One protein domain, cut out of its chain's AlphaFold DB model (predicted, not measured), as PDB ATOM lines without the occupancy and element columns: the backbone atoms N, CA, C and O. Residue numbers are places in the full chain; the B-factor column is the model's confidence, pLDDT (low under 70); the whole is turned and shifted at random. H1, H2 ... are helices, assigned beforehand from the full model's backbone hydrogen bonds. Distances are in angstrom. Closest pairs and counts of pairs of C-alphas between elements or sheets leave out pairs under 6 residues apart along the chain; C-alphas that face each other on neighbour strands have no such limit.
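What this domain is: This is residues 217 to 340 of the 363 residues of an uncharacterized protein of Myxococcus llanfairpwllgwyngyllgogerychwyrndrobwllllantysiliogogogochensis (UniProt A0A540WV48). H4 lies in the middle of a helical body, with H2, H3 and H6 set round it at shallow tilts to it; H6 keeps a slightly wider distance than the other two. H1 packs on H2 and H3 at one end of this body, while H5 hangs off the opposite end without touching any helix, at the far side of a long link, residues 293 to 304. The printed part has 124 residues with six named helices, H1 to H6 in order along the chain, and no named strand; the class is all helix, with 75 residues in the helices. The whole is compact, with a radius of gyration of the C-alphas of 15.3 A, and spans 41 by 40 by 27 A.

How they stand to each other: H1, residues 226 to 238, and H2, residues 245 to 252, form a helical hairpin and only just touch, with 3 pairs of C-alphas within 8 A. Their closest C-alphas, those of Arg 229 and Ala 252, are 7.6 A apart, and the two run opposite ways at a shallow tilt of 25 degrees. With residues 233 to 237 alone, H1 also touches H3, residues 259 to 273, where the closest C-alphas, those of Val 237 and Val 261, are 5.8 A apart. H1 and H3 run the same way at a steep tilt of 44 degrees. H2 and H3 are close but not clearly touching, the C-alphas of Leu 246 and Ala 265 being closest at 7.7 A. H2 touches H4, residues 282 to 292, and runs the same way at a shallow tilt of 27 degrees; the closest C-alphas, those of Pro 247 and Ala 285, are 4.3 A apart. H3 and H4 are a helical hairpin: they touch, closest at the C-alphas of Leu 269 and Val 282, 6.8 A apart, and run opposite ways at a shallow tilt of 21 degrees. H5, residues 305 to 315, is apart from H4, and residues 304 to 310, of which 305 to 310 belong to H5, stand free. H6, residues 322 to 338, makes a bundle with H3 and H4, that is, a group of helices side by side. H4 and H6 are close but not clearly touching, at a shallow tilt of 24 degrees and running the same way, with the C-alphas of Pro 283 and Phe 328 closest at 7.6 A. H3 and H6 are near each other, and H5 and H6 are apart. In H1, H2, H3, H4, H5 and H6 every O i to N i+4 pair is within hydrogen-bond range.

Where its parts are: H1 begins at C-alpha 226, at (165.268, 177.829, 195.703), and measures 18.4 A from first to last C-alpha. H2 measures 10.3 A and H3 21.2 A. H4 measures 15.4 A and begins at C-alpha 282, at (185.402, 195.318, 196.865). H5 measures 14.9 A. H6 is the longest helix, with 17 residues over 24.3 A, and ends at C-alpha 338, at (170.387, 206.460, 192.364).

The domain as a whole: The two C-alphas farthest apart are those of Ala 227 and Glu 323, at 42.2 A. The printed part runs from residue 217 to residue 340 with no cut. The link from H4 to H5 is long, with 12 residues; the other four links are short. The mean pLDDT of the printed part is 89.0, and H5 has a mean of 70. Confidence is under 70 at 14 residues: 218 to 219, 302 to 303, 308 and 311 to 319.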
ATOM      1  N   ARG A 217     190.214 172.128 188.208       80.56
ATOM      2  CA  ARG A 217     189.028 171.353 188.580       80.56
ATOM      3  C   ARG A 217     187.751 172.181 188.539       80.56
ATOM      4  O   ARG A 217     186.720 171.625 188.913       80.56
ATOM      5  N   VAL A 218     187.791 173.462 188.136       67.62
ATOM      6  CA  VAL A 218     186.600 174.327 188.039       67.62
ATOM      7  C   VAL A 218     185.481 173.564 187.340       67.62
ATOM      8  O   VAL A 218     185.543 173.228 186.156       67.62
ATOM      9  N   ARG A 219     184.474 173.222 188.142       69.31
ATOM     10  CA  ARG A 219     183.363 172.376 187.735       69.31
ATOM     11  C   ARG A 219     182.353 173.190 186.944       69.31
ATOM     12  O   ARG A 219     182.319 174.419 187.011       69.31
ATOM     13  N   THR A 220     181.480 172.478 186.238       76.12
ATOM     14  CA  THR A 220     180.221 173.036 185.739       76.12
ATOM     15  C   THR A 220     179.538 173.831 186.858       76.12
ATOM     16  O   THR A 220     179.479 173.324 187.983       76.12
ATOM     17  N   PRO A 221     179.021 175.043 186.582       80.94
ATOM     18  CA  PRO A 221     178.340 175.848 187.588       80.94
ATOM     19  C   PRO A 221     177.276 175.044 188.338       80.94
ATOM     20  O   PRO A 221     176.426 174.398 187.718       80.94
ATOM     21  N   VAL A 222     177.316 175.090 189.670       92.25
ATOM     22  CA  VAL A 222     176.328 174.409 190.509       92.25
ATOM     23  C   VAL A 222     174.990 175.137 190.397       92.25
ATOM     24  O   VAL A 222     174.882 176.334 190.671       92.25
ATOM     25  N   VAL A 223     173.941 174.409 190.015       94.31
ATOM     26  CA  VAL A 223     172.577 174.949 189.973       94.31
ATOM     27  C   VAL A 223     171.928 174.762 191.341       94.31
ATOM     28  O   VAL A 223     171.460 173.678 191.677       94.31
ATOM     29  N   LEU A 224     171.897 175.835 192.129       96.81
ATOM     30  CA  LEU A 224     171.242 175.848 193.437       96.81
ATOM     31  C   LEU A 224     169.715 175.875 193.316       96.81
ATOM     32  O   LEU A 224     169.158 176.689 192.570       96.81
ATOM     33  N   THR A 225     169.050 175.058 194.131       97.31
ATOM     34  CA  THR A 225     167.592 175.092 194.322       97.31
ATOM     35  C   THR A 225     167.143 176.374 195.037       97.31
ATOM     36  O   THR A 225     167.943 177.068 195.669       97.31
ATOM     37  N   GLY A 226     165.842 176.686 194.978       97.31
ATOM     38  CA  GLY A 226     165.268 177.829 195.703       97.31
ATOM     39  C   GLY A 226     165.522 177.762 197.214       97.31
ATOM     40  O   GLY A 226     165.998 178.734 197.790       97.31
ATOM     41  N   ALA A 227     165.314 176.592 197.825       97.56
ATOM     42  CA  ALA A 227     165.537 176.379 199.257       97.56
ATOM     43  C   ALA A 227     167.013 176.543 199.662       97.56
ATOM     44  O   ALA A 227     167.314 177.124 200.702       97.56
ATOM     45  N   GLN A 228     167.949 176.077 198.827       98.06
ATOM     46  CA  GLN A 228     169.383 176.265 199.072       98.06
ATOM     47  C   GLN A 228     169.784 177.746 198.992       98.06
ATOM     48  O   GLN A 228     170.561 178.217 199.820       98.06
ATOM     49  N   ARG A 229     169.231 178.502 198.032       98.06
ATOM     50  CA  ARG A 229     169.464 179.954 197.927       98.06
ATOM     51  C   ARG A 229     168.889 180.707 199.119       98.06
ATOM     52  O   ARG A 229     169.578 181.560 199.660       98.06
ATOM     53  N   GLU A 230     167.684 180.357 199.560       98.12
ATOM     54  CA  GLU A 230     167.074 180.942 200.758       98.12
ATOM     55  C   GLU A 230     167.919 180.656 202.009       98.12
ATOM     56  O   GLU A 230     168.149 181.539 202.834       98.12
ATOM     57  N   GLN A 231     168.461 179.441 202.135       98.06
ATOM     58  CA  GLN A 231     169.367 179.106 203.230       98.06
ATOM     59  C   GLN A 231     170.648 179.957 203.210       98.06
ATOM     60  O   GLN A 231     171.055 180.457 204.260       98.06
ATOM     61  N   LEU A 232     171.265 180.145 202.037       98.00
ATOM     62  CA  LEU A 232     172.425 181.030 201.879       98.00
ATOM     63  C   LEU A 232     172.078 182.491 202.200       98.00
ATOM     64  O   LEU A 232     172.847 183.153 202.891       98.00
ATOM     65  N   ALA A 233     170.921 182.974 201.737       98.12
ATOM     66  CA  ALA A 233     170.444 184.331 201.985       98.12
ATOM     67  C   ALA A 233     170.269 184.599 203.485       98.12
ATOM     68  O   ALA A 233     170.816 185.576 203.991       98.12
ATOM     69  N   ARG A 234     169.620 183.688 204.226       98.06
ATOM     70  CA  ARG A 234     169.478 183.809 205.689       98.06
ATOM     71  C   ARG A 234     170.829 183.872 206.402       98.06
ATOM     72  O   ARG A 234     171.045 184.770 207.207       98.06
ATOM     73  N   GLY A 235     171.752 182.963 206.072       95.62
ATOM     74  CA  GLY A 235     173.094 182.964 206.671       95.62
ATOM     75  C   GLY A 235     173.903 184.222 206.333       95.62
ATOM     76  O   GLY A 235     174.669 184.714 207.160       95.62
ATOM     77  N   PHE A 236     173.711 184.773 205.130       96.25
ATOM     78  CA  PHE A 236     174.310 186.040 204.720       96.25
ATOM     79  C   PHE A 236     173.748 187.232 205.498       96.25
ATOM     80  O   PHE A 236     174.524 188.069 205.945       96.25
ATOM     81  N   VAL A 237     172.426 187.309 205.668       96.94
ATOM     82  CA  VAL A 237     171.782 188.405 206.405       96.94
ATOM     83  C   VAL A 237     172.168 188.374 207.882       96.94
ATOM     84  O   VAL A 237     172.465 189.418 208.455       96.94
ATOM     85  N   GLU A 238     172.218 187.184 208.485       95.81
ATOM     86  CA  GLU A 238     172.595 187.016 209.891       95.81
ATOM     87  C   GLU A 238     174.054 187.419 210.150       95.81
ATOM     88  O   GLU A 238     174.359 188.053 211.160       95.81
ATOM     89  N   ARG A 239     174.974 187.039 209.252       93.88
ATOM     90  CA  ARG A 239     176.423 187.209 209.442       93.88
ATOM     91  C   ARG A 239     177.110 187.642 208.139       93.88
ATOM     92  O   ARG A 239     177.855 186.838 207.565       93.88
ATOM     93  N   PRO A 240     176.890 188.871 207.646       94.50
ATOM     94  CA  PRO A 240     177.416 189.305 206.353       94.50
ATOM     95  C   PRO A 240     178.959 189.278 206.322       94.50
ATOM     96  O   PRO A 240     179.595 189.781 207.246       94.50
ATOM     97  N   PRO A 241     179.588 188.682 205.289       93.06
ATOM     98  CA  PRO A 241     181.039 188.675 205.128       93.06
ATOM     99  C   PRO A 241     181.591 190.076 204.836       93.06
ATOM    100  O   PRO A 241     181.054 190.808 204.002       93.06
ATOM    101  N   LEU A 242     182.722 190.389 205.471       91.94
ATOM    102  CA  LEU A 242     183.563 191.568 205.220       91.94
ATOM    103  C   LEU A 242     184.906 191.167 204.582       91.94
ATOM    104  O   LEU A 242     185.932 191.809 204.782       91.94
ATOM    105  N   ASP A 243     184.899 190.073 203.825       89.81
ATOM    106  CA  ASP A 243     186.076 189.432 203.249       89.81
ATOM    107  C   ASP A 243     185.812 188.984 201.793       89.81
ATOM    108  O   ASP A 243     184.801 189.327 201.163       89.81
ATOM    109  N   ARG A 244     186.726 188.179 201.239       89.69
ATOM    110  CA  ARG A 244     186.636 187.653 199.866       89.69
ATOM    111  C   ARG A 244     185.410 186.764 199.625       89.69
ATOM    112  O   ARG A 244     185.060 186.537 198.466       89.69
ATOM    113  N   ALA A 245     184.726 186.295 200.667       93.06
ATOM    114  CA  ALA A 245     183.494 185.531 200.538       93.06
ATOM    115  C   ALA A 245     182.298 186.397 200.113       93.06
ATOM    116  O   ALA A 245     181.328 185.851 199.584       93.06
ATOM    117  N   LEU A 246     182.340 187.728 200.277       95.56
ATOM    118  CA  LEU A 246     181.244 188.608 199.851       95.56
ATOM    119  C   LEU A 246     180.918 188.486 198.351       95.56
ATOM    120  O   LEU A 246     179.776 188.150 198.021       95.56
ATOM    121  N   PRO A 247     181.860 188.699 197.409       95.62
ATOM    122  CA  PRO A 247     181.561 188.524 195.989       95.62
ATOM    123  C   PRO A 247     181.179 187.081 195.630       95.62
ATOM    124  O   PRO A 247     180.406 186.873 194.696       95.62
ATOM    125  N   MET A 248     181.679 186.078 196.354       95.56
ATOM    126  CA  MET A 248     181.271 184.685 196.147       95.56
ATOM    127  C   MET A 248     179.797 184.499 196.522       95.56
ATOM    128  O   MET A 248     179.010 184.013 195.712       95.56
ATOM    129  N   MET A 249     179.387 184.975 197.699       97.56
ATOM    130  CA  MET A 249     178.009 184.865 198.175       97.56
ATOM    131  C   MET A 249     177.026 185.588 197.249       97.56
ATOM    132  O   MET A 249     176.032 185.003 196.821       97.56
ATOM    133  N   LEU A 250     177.327 186.834 196.863       97.56
ATOM    134  CA  LEU A 250     176.473 187.595 195.942       97.56
ATOM    135  C   LEU A 250     176.327 186.899 194.586       97.56
ATOM    136  O   LEU A 250     175.256 186.942 193.978       97.56
ATOM    137  N   LYS A 251     177.385 186.222 194.126       96.19
ATOM    138  CA  LYS A 251     177.333 185.417 192.908       96.19
ATOM    139  C   LYS A 251     176.472 184.164 193.081       96.19
ATOM    140  O   LYS A 251     175.653 183.890 192.203       96.19
ATOM    141  N   ALA A 252     176.609 183.439 194.190       96.81
ATOM    142  CA  ALA A 252     175.791 182.259 194.489       96.81
ATOM    143  C   ALA A 252     174.288 182.607 194.568       96.81
ATOM    144  O   ALA A 252     173.433 181.839 194.129       96.81
ATOM    145  N   LEU A 253     173.971 183.813 195.050       97.62
ATOM    146  CA  LEU A 253     172.614 184.355 195.148       97.62
ATOM    147  C   LEU A 253     172.122 185.061 193.869       97.62
ATOM    148  O   LEU A 253     171.041 185.654 193.867       97.62
ATOM    149  N   ARG A 254     172.861 185.020 192.753       95.25
ATOM    150  CA  ARG A 254     172.461 185.691 191.504       95.25
ATOM    151  C   ARG A 254     171.114 185.177 190.994       95.25
ATOM    152  O   ARG A 254     170.980 183.994 190.700       95.25
ATOM    153  N   GLY A 255     170.134 186.064 190.826       93.44
ATOM    154  CA  GLY A 255     168.763 185.710 190.428       93.44
ATOM    155  C   GLY A 255     167.834 185.368 191.601       93.44
ATOM    156  O   GLY A 255     166.665 185.075 191.378       93.44
ATOM    157  N   HIS A 256     168.325 185.423 192.841       96.75
ATOM    158  CA  HIS A 256     167.508 185.396 194.053       96.75
ATOM    159  C   HIS A 256     167.352 186.827 194.582       96.75
ATOM    160  O   HIS A 256     168.309 187.402 195.111       96.75
ATOM    161  N   SER A 257     166.173 187.414 194.366       96.62
ATOM    162  CA  SER A 257     165.844 188.766 194.828       96.62
ATOM    163  C   SER A 257     165.448 188.727 196.299       96.62
ATOM    164  O   SER A 257     164.514 188.014 196.661       96.62
ATOM    165  N   ASP A 258     166.176 189.473 197.123       98.19
ATOM    166  CA  ASP A 258     165.954 189.581 198.561       98.19
ATOM    167  C   ASP A 258     166.469 190.952 199.022       98.19
ATOM    168  O   ASP A 258     167.653 191.267 198.872       98.19
ATOM    169  N   LYS A 259     165.563 191.777 199.563       98.00
ATOM    170  CA  LYS A 259     165.863 193.158 199.961       98.00
ATOM    171  C   LYS A 259     166.807 193.232 201.160       98.00
ATOM    172  O   LYS A 259     167.565 194.194 201.266       98.00
ATOM    173  N   GLU A 260     166.759 192.256 202.063       98.06
ATOM    174  CA  GLU A 260     167.651 192.221 203.222       98.06
ATOM    175  C   GLU A 260     169.069 191.848 202.797       98.06
ATOM    176  O   GLU A 260     170.026 192.470 203.263       98.06
ATOM    177  N   VAL A 261     169.214 190.919 201.843       98.31
ATOM    178  CA  VAL A 261     170.510 190.620 201.212       98.31
ATOM    179  C   VAL A 261     171.078 191.868 200.534       98.31
ATOM    180  O   VAL A 261     172.243 192.205 200.735       98.31
ATOM    181  N   ASP A 262     170.269 192.589 199.760       98.44
ATOM    182  CA  ASP A 262     170.722 193.797 199.061       98.44
ATOM    183  C   ASP A 262     171.178 194.887 200.043       98.44
ATOM    184  O   ASP A 262     172.238 195.498 199.863       98.44
ATOM    185  N   LEU A 263     170.422 195.083 201.128       98.00
ATOM    186  CA  LEU A 263     170.777 196.013 202.195       98.00
ATOM    187  C   LEU A 263     172.067 195.588 202.907       98.00
ATOM    188  O   LEU A 263     172.961 196.418 203.068       98.00
ATOM    189  N   MET A 264     172.200 194.323 203.318       97.94
ATOM    190  CA  MET A 264     173.399 193.843 204.016       97.94
ATOM    191  C   MET A 264     174.644 193.904 203.131       97.94
ATOM    192  O   MET A 264     175.713 194.274 203.612       97.94
ATOM    193  N   ALA A 265     174.514 193.634 201.832       98.06
ATOM    194  CA  ALA A 265     175.599 193.800 200.874       98.06
ATOM    195  C   ALA A 265     176.047 195.265 200.758       98.06
ATOM    196  O   ALA A 265     177.247 195.543 200.735       98.06
ATOM    197  N   ALA A 266     175.099 196.208 200.732       98.25
ATOM    198  CA  ALA A 266     175.413 197.633 200.729       98.25
ATOM    199  C   ALA A 266     176.108 198.075 202.027       98.25
ATOM    200  O   ALA A 266     177.070 198.839 201.972       98.25
ATOM    201  N   ARG A 267     175.673 197.562 203.187       97.44
ATOM    202  CA  ARG A 267     176.332 197.810 204.483       97.44
ATOM    203  C   ARG A 267     177.743 197.229 204.542       97.44
ATOM    204  O   ARG A 267     178.651 197.898 205.028       97.44
ATOM    205  N   ALA A 268     177.943 196.020 204.021       95.81
ATOM    206  CA  ALA A 268     179.256 195.387 203.947       95.81
ATOM    207  C   ALA A 268     180.233 196.193 203.077       95.81
ATOM    208  O   ALA A 268     181.369 196.417 203.483       95.81
ATOM    209  N   LEU A 269     179.779 196.690 201.920       96.62
ATOM    210  CA  LEU A 269     180.580 197.568 201.063       96.62
ATOM    211  C   LEU A 269     180.891 198.912 201.726       96.62
ATOM    212  O   LEU A 269     182.044 199.328 201.697       96.62
ATOM    213  N   GLU A 270     179.903 199.560 202.352       97.00
ATOM    214  CA  GLU A 270     180.128 200.809 203.094       97.00
ATOM    215  C   GLU A 270     181.193 200.610 204.179       97.00
ATOM    216  O   GLU A 270     182.137 201.384 204.273       97.00
ATOM    217  N   THR A 271     181.086 199.520 204.938       95.00
ATOM    218  CA  THR A 271     182.030 199.173 206.010       95.00
ATOM    219  C   THR A 271     183.428 198.876 205.469       95.00
ATOM    220  O   THR A 271     184.422 199.341 206.019       95.00
ATOM    221  N   ALA A 272     183.535 198.134 204.366       92.75
ATOM    222  CA  ALA A 272     184.829 197.813 203.768       92.75
ATOM    223  C   ALA A 272     185.537 199.040 203.174       92.75
ATOM    224  O   ALA A 272     186.762 199.061 203.105       92.75
ATOM    225  N   LEU A 273     184.781 200.065 202.768       93.44
ATOM    226  CA  LEU A 273     185.323 201.331 202.274       93.44
ATOM    227  C   LEU A 273     185.840 202.250 203.384       93.44
ATOM    228  O   LEU A 273     186.606 203.161 203.085       93.44
ATOM    229  N   THR A 274     185.447 202.021 204.640       92.31
ATOM    230  CA  THR A 274     185.996 202.753 205.794       92.31
ATOM    231  C   THR A 274     187.284 202.144 206.347       92.31
ATOM    232  O   THR A 274     187.871 202.715 207.260       92.31
ATOM    233  N   LEU A 275     187.708 200.981 205.839       86.81
ATOM    234  CA  LEU A 275     188.985 200.364 206.206       86.81
ATOM    235  C   LEU A 275     190.155 201.110 205.544       86.81
ATOM    236  O   LEU A 275     189.967 201.780 204.527       86.81
ATOM    237  N   ASP A 276     191.363 200.958 206.097       82.44
ATOM    238  CA  ASP A 276     192.597 201.544 205.557       82.44
ATOM    239  C   ASP A 276     192.931 200.958 204.170       82.44
ATOM    240  O   ASP A 276     193.679 199.989 204.030       82.44
ATOM    241  N   GLY A 277     192.339 201.558 203.132       81.50
ATOM    242  CA  GLY A 277     192.366 201.092 201.747       81.50
ATOM    243  C   GLY A 277     191.343 199.973 201.490       81.50
ATOM    244  O   GLY A 277     191.346 198.958 202.191       81.50
ATOM    245  N   PRO A 278     190.460 200.089 200.476       84.19
ATOM    246  CA  PRO A 278     189.474 199.048 200.244       84.19
ATOM    247  C   PRO A 278     190.147 197.761 199.758       84.19
ATOM    248  O   PRO A 278     190.980 197.793 198.842       84.19
ATOM    249  N   PRO A 279     189.738 196.605 200.297       85.94
ATOM    250  CA  PRO A 279     190.238 195.321 199.838       85.94
ATOM    251  C   PRO A 279     190.003 195.097 198.337       85.94
ATOM    252  O   PRO A 279     188.955 195.452 197.796       85.94
ATOM    253  N   GLY A 280     190.918 194.390 197.664       84.06
ATOM    254  CA  GLY A 280     190.821 194.113 196.219       84.06
ATOM    255  C   GLY A 280     189.560 193.347 195.776       84.06
ATOM    256  O   GLY A 280     189.219 193.330 194.593       84.06
ATOM    257  N   TRP A 281     188.816 192.736 196.706       88.12
ATOM    258  CA  TRP A 281     187.534 192.087 196.415       88.12
ATOM    259  C   TRP A 281     186.360 193.079 196.272       88.12
ATOM    260  O   TRP A 281     185.352 192.738 195.640       88.12
ATOM    261  N   VAL A 282     186.478 194.306 196.801       92.69
ATOM    262  CA  VAL A 282     185.402 195.318 196.865       92.69
ATOM    263  C   VAL A 282     184.837 195.679 195.483       92.69
ATOM    264  O   VAL A 282     183.617 195.586 195.312       92.69
ATOM    265  N   PRO A 283     185.649 195.982 194.445       92.00
ATOM    266  CA  PRO A 283     185.117 196.326 193.123       92.00
ATOM    267  C   PRO A 283     184.247 195.232 192.502       92.00
ATOM    268  O   PRO A 283     183.275 195.492 191.781       92.00
ATOM    269  N   ARG A 284     184.584 193.973 192.786       91.25
ATOM    270  CA  ARG A 284     183.820 192.823 192.315       91.25
ATOM    271  C   ARG A 284     182.499 192.675 193.062       91.25
ATOM    272  O   ARG A 284     181.479 192.467 192.408       91.25
ATOM    273  N   ALA A 285     182.514 192.792 194.388       95.19
ATOM    274  CA  ALA A 285     181.295 192.765 195.190       95.19
ATOM    275  C   ALA A 285     180.338 193.896 194.785       95.19
ATOM    276  O   ALA A 285     179.155 193.644 194.567       95.19
ATOM    277  N   PHE A 286     180.860 195.105 194.556       96.75
ATOM    278  CA  PHE A 286     180.060 196.233 194.083       96.75
ATOM    279  C   PHE A 286     179.412 195.973 192.719       96.75
ATOM    280  O   PHE A 286     178.221 196.219 192.544       96.75
ATOM    281  N   SER A 287     180.154 195.401 191.767       95.06
ATOM    282  CA  SER A 287     179.591 195.011 190.465       95.06
ATOM    283  C   SER A 287     178.406 194.043 190.631       95.06
ATOM    284  O   SER A 287     177.350 194.227 190.034       95.06
ATOM    285  N   LEU A 288     178.551 193.030 191.486       95.88
ATOM    286  CA  LEU A 288     177.479 192.065 191.746       95.88
ATOM    287  C   LEU A 288     176.278 192.711 192.445       95.88
ATOM    288  O   LEU A 288     175.144 192.360 192.134       95.88
ATOM    289  N   LEU A 289     176.501 193.681 193.335       97.69
ATOM    290  CA  LEU A 289     175.414 194.447 193.937       97.69
ATOM    291  C   LEU A 289     174.651 195.263 192.884       97.69
ATOM    292  O   LEU A 289     173.427 195.210 192.843       97.69
ATOM    293  N   ARG A 290     175.350 195.952 191.974       97.56
ATOM    294  CA  ARG A 290     174.718 196.709 190.879       97.56
ATOM    295  C   ARG A 290     173.824 195.832 189.998       97.56
ATOM    296  O   ARG A 290     172.706 196.232 189.687       97.56
ATOM    297  N   GLU A 291     174.288 194.628 189.651       96.19
ATOM    298  CA  GLU A 291     173.477 193.635 188.925       96.19
ATOM    299  C   GLU A 291     172.184 193.291 189.678       96.19
ATOM    300  O   GLU A 291     171.123 193.195 189.064       96.19
ATOM    301  N   ARG A 292     172.254 193.122 191.005       96.75
ATOM    302  CA  ARG A 292     171.083 192.804 191.838       96.75
ATOM    303  C   ARG A 292     170.052 193.936 191.858       96.75
ATOM    304  O   ARG A 292     168.860 193.657 191.832       96.75
ATOM    305  N   PHE A 293     170.503 195.189 191.772       97.62
ATOM    306  CA  PHE A 293     169.650 196.372 191.590       97.62
ATOM    307  C   PHE A 293     169.198 196.599 190.131       97.62
ATOM    308  O   PHE A 293     168.633 197.641 189.802       97.62
ATOM    309  N   GLY A 294     169.429 195.633 189.235       96.50
ATOM    310  CA  GLY A 294     168.969 195.680 187.848       96.50
ATOM    311  C   GLY A 294     169.791 196.590 186.933       96.50
ATOM    312  O   GLY A 294     169.383 196.837 185.795       96.50
ATOM    313  N   GLU A 295     170.949 197.087 187.381       96.62
ATOM    314  CA  GLU A 295     171.824 197.859 186.505       96.62
ATOM    315  C   GLU A 295     172.459 196.951 185.445       96.62
ATOM    316  O   GLU A 295     173.060 195.915 185.742       96.62
ATOM    317  N   LYS A 296     172.360 197.365 184.178       91.88
ATOM    318  CA  LYS A 296     173.057 196.704 183.073       91.88
ATOM    319  C   LYS A 296     174.527 197.082 183.131       91.88
ATOM    320  O   LYS A 296     174.905 198.181 182.728       91.88
ATOM    321  N   LEU A 297     175.356 196.172 183.625       85.62
ATOM    322  CA  LEU A 297     176.795 196.356 183.551       85.62
ATOM    323  C   LEU A 297     177.279 196.134 182.116       85.62
ATOM    324  O   LEU A 297     176.789 195.219 181.442       85.62
ATOM    325  N   PRO A 298     178.249 196.932 181.639       82.06
ATOM    326  CA  PRO A 298     178.923 196.610 180.396       82.06
ATOM    327  C   PRO A 298     179.514 195.197 180.512       82.06
ATOM    328  O   PRO A 298     180.014 194.834 181.586       82.06
ATOM    329  N   PRO A 299     179.450 194.385 179.443       76.75
ATOM    330  CA  PRO A 299     180.016 193.048 179.465       76.75
ATOM    331  C   PRO A 299     181.483 193.156 179.860       76.75
ATOM    332  O   PRO A 299     182.282 193.825 179.204       76.75
ATOM    333  N   ARG A 300     181.830 192.529 180.983       70.31
ATOM    334  CA  ARG A 300     183.203 192.540 181.468       70.31
ATOM    335  C   ARG A 300     184.016 191.709 180.485       70.31
ATOM    336  O   ARG A 300     183.816 190.498 180.394       70.31
ATOM    337  N   ARG A 301     184.904 192.355 179.727       78.88
ATOM    338  CA  ARG A 301     185.883 191.640 178.906       78.88
ATOM    339  C   ARG A 301     186.647 190.696 179.833       78.88
ATOM    340  O   ARG A 301     187.127 191.128 180.885       78.88
ATOM    341  N   ALA A 302     186.702 189.415 179.473       69.31
ATOM    342  CA  ALA A 302     187.554 188.472 180.180       69.31
ATOM    343  C   ALA A 302     188.986 189.017 180.105       69.31
ATOM    344  O   ALA A 302     189.437 189.322 178.995       69.31
ATOM    345  N   PRO A 303     189.658 189.220 181.250       69.31
ATOM    346  CA  PRO A 303     191.006 189.743 181.220       69.31
ATOM    347  C   PRO A 303     191.886 188.787 180.415       69.31
ATOM    348  O   PRO A 303     191.737 187.565 180.513       69.31
ATOM    349  N   THR A 304     192.766 189.331 179.583       80.19
ATOM    350  CA  THR A 304     193.758 188.517 178.881       80.19
ATOM    351  C   THR A 304     194.692 187.863 179.900       80.19
ATOM    352  O   THR A 304     194.810 188.309 181.043       80.19
ATOM    353  N   GLN A 305     195.392 186.802 179.496       72.38
ATOM    354  CA  GLN A 305     196.403 186.182 180.354       72.38
ATOM    355  C   GLN A 305     197.469 187.199 180.800       72.38
ATOM    356  O   GLN A 305     197.902 187.173 181.946       72.38
ATOM    357  N   GLU A 306     197.838 188.137 179.927       79.62
ATOM    358  CA  GLU A 306     198.764 189.229 180.236       79.62
ATOM    359  C   GLU A 306     198.193 190.210 181.271       79.62
ATOM    360  O   GLU A 306     198.884 190.569 182.223       79.62
ATOM    361  N   GLU A 307     196.921 190.600 181.149       77.00
ATOM    362  CA  GLU A 307     196.239 191.450 182.135       77.00
ATOM    363  C   GLU A 307     196.110 190.745 183.490       77.00
ATOM    364  O   GLU A 307     196.255 191.384 184.530       77.00
ATOM    365  N   LEU A 308     195.870 189.431 183.490       69.06
ATOM    366  CA  LEU A 308     195.847 188.616 184.704       69.06
ATOM    367  C   LEU A 308     197.224 188.558 185.364       69.06
ATOM    368  O   LEU A 308     197.322 188.843 186.552       69.06
ATOM    369  N   MET A 309     198.286 188.275 184.605       70.62
ATOM    370  CA  MET A 309     199.658 188.274 185.123       70.62
ATOM    371  C   MET A 309     200.070 189.658 185.638       70.62
ATOM    372  O   MET A 309     200.664 189.771 186.707       70.62
ATOM    373  N   THR A 310     199.701 190.722 184.925       74.00
ATOM    374  CA  THR A 310     199.969 192.108 185.337       74.00
ATOM    375  C   THR A 310     199.225 192.455 186.619       74.00
ATOM    376  O   THR A 310     199.810 193.056 187.517       74.00
ATOM    377  N   ARG A 311     197.954 192.050 186.739       68.38
ATOM    378  CA  ARG A 311     197.183 192.210 187.977       68.38
ATOM    379  C   ARG A 311     197.779 191.409 189.116       68.38
ATOM    380  O   ARG A 311     197.952 191.973 190.174       68.38
ATOM    381  N   MET A 312     198.178 190.157 188.917       66.12
ATOM    382  CA  MET A 312     198.843 189.392 189.975       66.12
ATOM    383  C   MET A 312     200.124 190.068 190.472       66.12
ATOM    384  O   MET A 312     200.367 190.131 191.674       66.12
ATOM    385  N   LEU A 313     200.945 190.579 189.547       66.81
ATOM    386  CA  LEU A 313     202.180 191.285 189.886       66.81
ATOM    387  C   LEU A 313     201.900 192.613 190.603       66.81
ATOM    388  O   LEU A 313     202.648 192.977 191.508       66.81
ATOM    389  N   ARG A 314     200.831 193.320 190.213       65.56
ATOM    390  CA  ARG A 314     200.412 194.596 190.805       65.56
ATOM    391  C   ARG A 314     199.721 194.392 192.153       65.56
ATOM    392  O   ARG A 314     200.224 194.886 193.150       65.56
ATOM    393  N   ASP A 315     198.649 193.608 192.193       57.81
ATOM    394  CA  ASP A 315     197.806 193.341 193.364       57.81
ATOM    395  C   ASP A 315     198.577 192.623 194.485       57.81
ATOM    396  O   ASP A 315     198.229 192.752 195.657       57.81
ATOM    397  N   GLY A 316     199.642 191.885 194.149       55.38
ATOM    398  CA  GLY A 316     200.553 191.289 195.129       55.38
ATOM    399  C   GLY A 316     201.520 192.281 195.791       55.38
ATOM    400  O   GLY A 316     202.151 191.927 196.782       55.38
ATOM    401  N   LEU A 317     201.671 193.500 195.258       50.16
ATOM    402  CA  LEU A 317     202.665 194.482 195.722       50.16
ATOM    403  C   LEU A 317     202.078 195.857 196.050       50.16
ATOM    404  O   LEU A 317     202.698 196.634 196.773       50.16
ATOM    405  N   SER A 318     200.925 196.211 195.497       57.41
ATOM    406  CA  SER A 318     200.317 197.529 195.635       57.41
ATOM    407  C   SER A 318     198.815 197.380 195.424       57.41
ATOM    408  O   SER A 318     198.386 196.795 194.432       57.41
ATOM    409  N   GLY A 319     198.015 197.872 196.371       66.88
ATOM    410  CA  GLY A 319     196.559 197.916 196.233       66.88
ATOM    411  C   GLY A 319     196.102 198.738 195.014       66.88
ATOM    412  O   GLY A 319     196.935 199.194 194.223       66.88
ATOM    413  N   PRO A 320     194.784 198.956 194.845       72.75
ATOM    414  CA  PRO A 320     194.288 199.836 193.790       72.75
ATOM    415  C   PRO A 320     194.997 201.195 193.857       72.75
ATOM    416  O   PRO A 320     195.274 201.710 194.944       72.75
ATOM    417  N   SER A 321     195.312 201.764 192.694       81.00
ATOM    418  CA  SER A 321     195.892 203.106 192.629       81.00
ATOM    419  C   SER A 321     194.936 204.142 193.235       81.00
ATOM    420  O   SER A 321     193.722 203.936 193.276       81.00
ATOM    421  N   HIS A 322     195.473 205.277 193.691       83.38
ATOM    422  CA  HIS A 322     194.660 206.345 194.286       83.38
ATOM    423  C   HIS A 322     193.559 206.848 193.337       83.38
ATOM    424  O   HIS A 322     192.422 207.020 193.754       83.38
ATOM    425  N   GLU A 323     193.872 207.007 192.049       84.94
ATOM    426  CA  GLU A 323     192.912 207.442 191.025       84.94
ATOM    427  C   GLU A 323     191.788 206.411 190.805       84.94
ATOM    428  O   GLU A 323     190.611 206.767 190.725       84.94
ATOM    429  N   GLU A 324     192.121 205.114 190.768       86.12
ATOM    430  CA  GLU A 324     191.116 204.041 190.690       86.12
ATOM    431  C   GLU A 324     190.218 204.020 191.931       86.12
ATOM    432  O   GLU A 324     189.017 203.756 191.827       86.12
ATOM    433  N   LEU A 325     190.793 204.308 193.102       87.69
ATOM    434  CA  LEU A 325     190.068 204.391 194.360       87.69
ATOM    435  C   LEU A 325     189.100 205.583 194.389       87.69
ATOM    436  O   LEU A 325     187.932 205.408 194.734       87.69
ATOM    437  N   GLU A 326     189.546 206.771 193.990       90.25
ATOM    438  CA  GLU A 326     188.698 207.967 193.917       90.25
ATOM    439  C   GLU A 326     187.522 207.759 192.958       90.25
ATOM    440  O   GLU A 326     186.364 207.941 193.345       90.25
ATOM    441  N   GLY A 327     187.793 207.271 191.742       92.62
ATOM    442  CA  GLY A 327     186.745 206.968 190.767       92.62
ATOM    443  C   GLY A 327     185.750 205.917 191.276       92.62
ATOM    444  O   GLY A 327     184.547 206.006 191.011       92.62
ATOM    445  N   PHE A 328     186.227 204.943 192.057       93.31
ATOM    446  CA  PHE A 328     185.368 203.959 192.705       93.31
ATOM    447  C   PHE A 328     184.461 204.585 193.776       93.31
ATOM    448  O   PHE A 328     183.259 204.309 193.789       93.31
ATOM    449  N   ILE A 329     185.002 205.435 194.656       95.00
ATOM    450  CA  ILE A 329     184.248 206.097 195.735       95.00
ATOM    451  C   ILE A 329     183.177 207.036 195.164       95.00
ATOM    452  O   ILE A 329     182.040 207.065 195.655       95.00
ATOM    453  N   GLU A 330     183.500 207.770 194.098       96.56
ATOM    454  CA  GLU A 330     182.523 208.595 193.389       96.56
ATOM    455  C   GLU A 330     181.373 207.756 192.828       96.56
ATOM    456  O   GLU A 330     180.201 208.092 193.027       96.56
ATOM    457  N   GLU A 331     181.680 206.650 192.143       96.38
ATOM    458  CA  GLU A 331     180.640 205.794 191.571       96.38
ATOM    459  C   GLU A 331     179.811 205.099 192.654       96.38
ATOM    460  O   GLU A 331     178.592 204.994 192.508       96.38
ATOM    461  N   TRP A 332     180.423 204.691 193.769       97.38
ATOM    462  CA  TRP A 332     179.698 204.194 194.937       97.38
ATOM    463  C   TRP A 332     178.713 205.239 195.477       97.38
ATOM    464  O   TRP A 332     177.548 204.934 195.737       97.38
ATOM    465  N   THR A 333     179.137 206.501 195.572       97.88
ATOM    466  CA  THR A 333     178.284 207.614 196.015       97.88
ATOM    467  C   THR A 333     177.114 207.846 195.059       97.88
ATOM    468  O   THR A 333     175.964 207.936 195.502       97.88
ATOM    469  N   ARG A 334     177.369 207.876 193.743       98.06
ATOM    470  CA  ARG A 334     176.313 207.997 192.723       98.06
ATOM    471  C   ARG A 334     175.346 206.819 192.784       98.06
ATOM    472  O   ARG A 334     174.138 207.023 192.701       98.06
ATOM    473  N   PHE A 335     175.849 205.599 192.960       97.94
ATOM    474  CA  PHE A 335     175.021 204.405 193.114       97.94
ATOM    475  C   PHE A 335     174.091 204.509 194.327       97.94
ATOM    476  O   PHE A 335     172.884 204.306 194.179       97.94
ATOM    477  N   LYS A 336     174.614 204.906 195.497       98.06
ATOM    478  CA  LYS A 336     173.794 205.135 196.696       98.06
ATOM    479  C   LYS A 336     172.682 206.151 196.437       98.06
ATOM    480  O   LYS A 336     171.540 205.896 196.798       98.06
ATOM    481  N   GLN A 337     172.979 207.259 195.756       98.12
ATOM    482  CA  GLN A 337     171.975 208.268 195.400       98.12
ATOM    483  C   GLN A 337     170.905 207.720 194.443       98.12
ATOM    484  O   GLN A 337     169.715 207.887 194.706       98.12
ATOM    485  N   ARG A 338     171.311 207.033 193.363       98.12
ATOM    486  CA  ARG A 338     170.387 206.460 192.364       98.12
ATOM    487  C   ARG A 338     169.397 205.475 192.984       98.12
ATOM    488  O   ARG A 338     168.230 205.477 192.605       98.12
ATOM    489  N   HIS A 339     169.854 204.672 193.943       97.75
ATOM    490  CA  HIS A 339     169.046 203.638 194.603       97.75
ATOM    491  C   HIS A 339     168.552 204.035 195.998       97.75
ATOM    492  O   HIS A 339     168.026 203.193 196.719       97.75
ATOM    493  N   GLN A 340     168.702 205.311 196.373       97.75
ATOM    494  CA  GLN A 340     168.254 205.870 197.657       97.75
ATOM    495  C   GLN A 340     168.772 205.085 198.878       97.75
ATOM    496  O   GLN A 340     168.068 204.884 199.867       97.75
TER     497      GLN A 340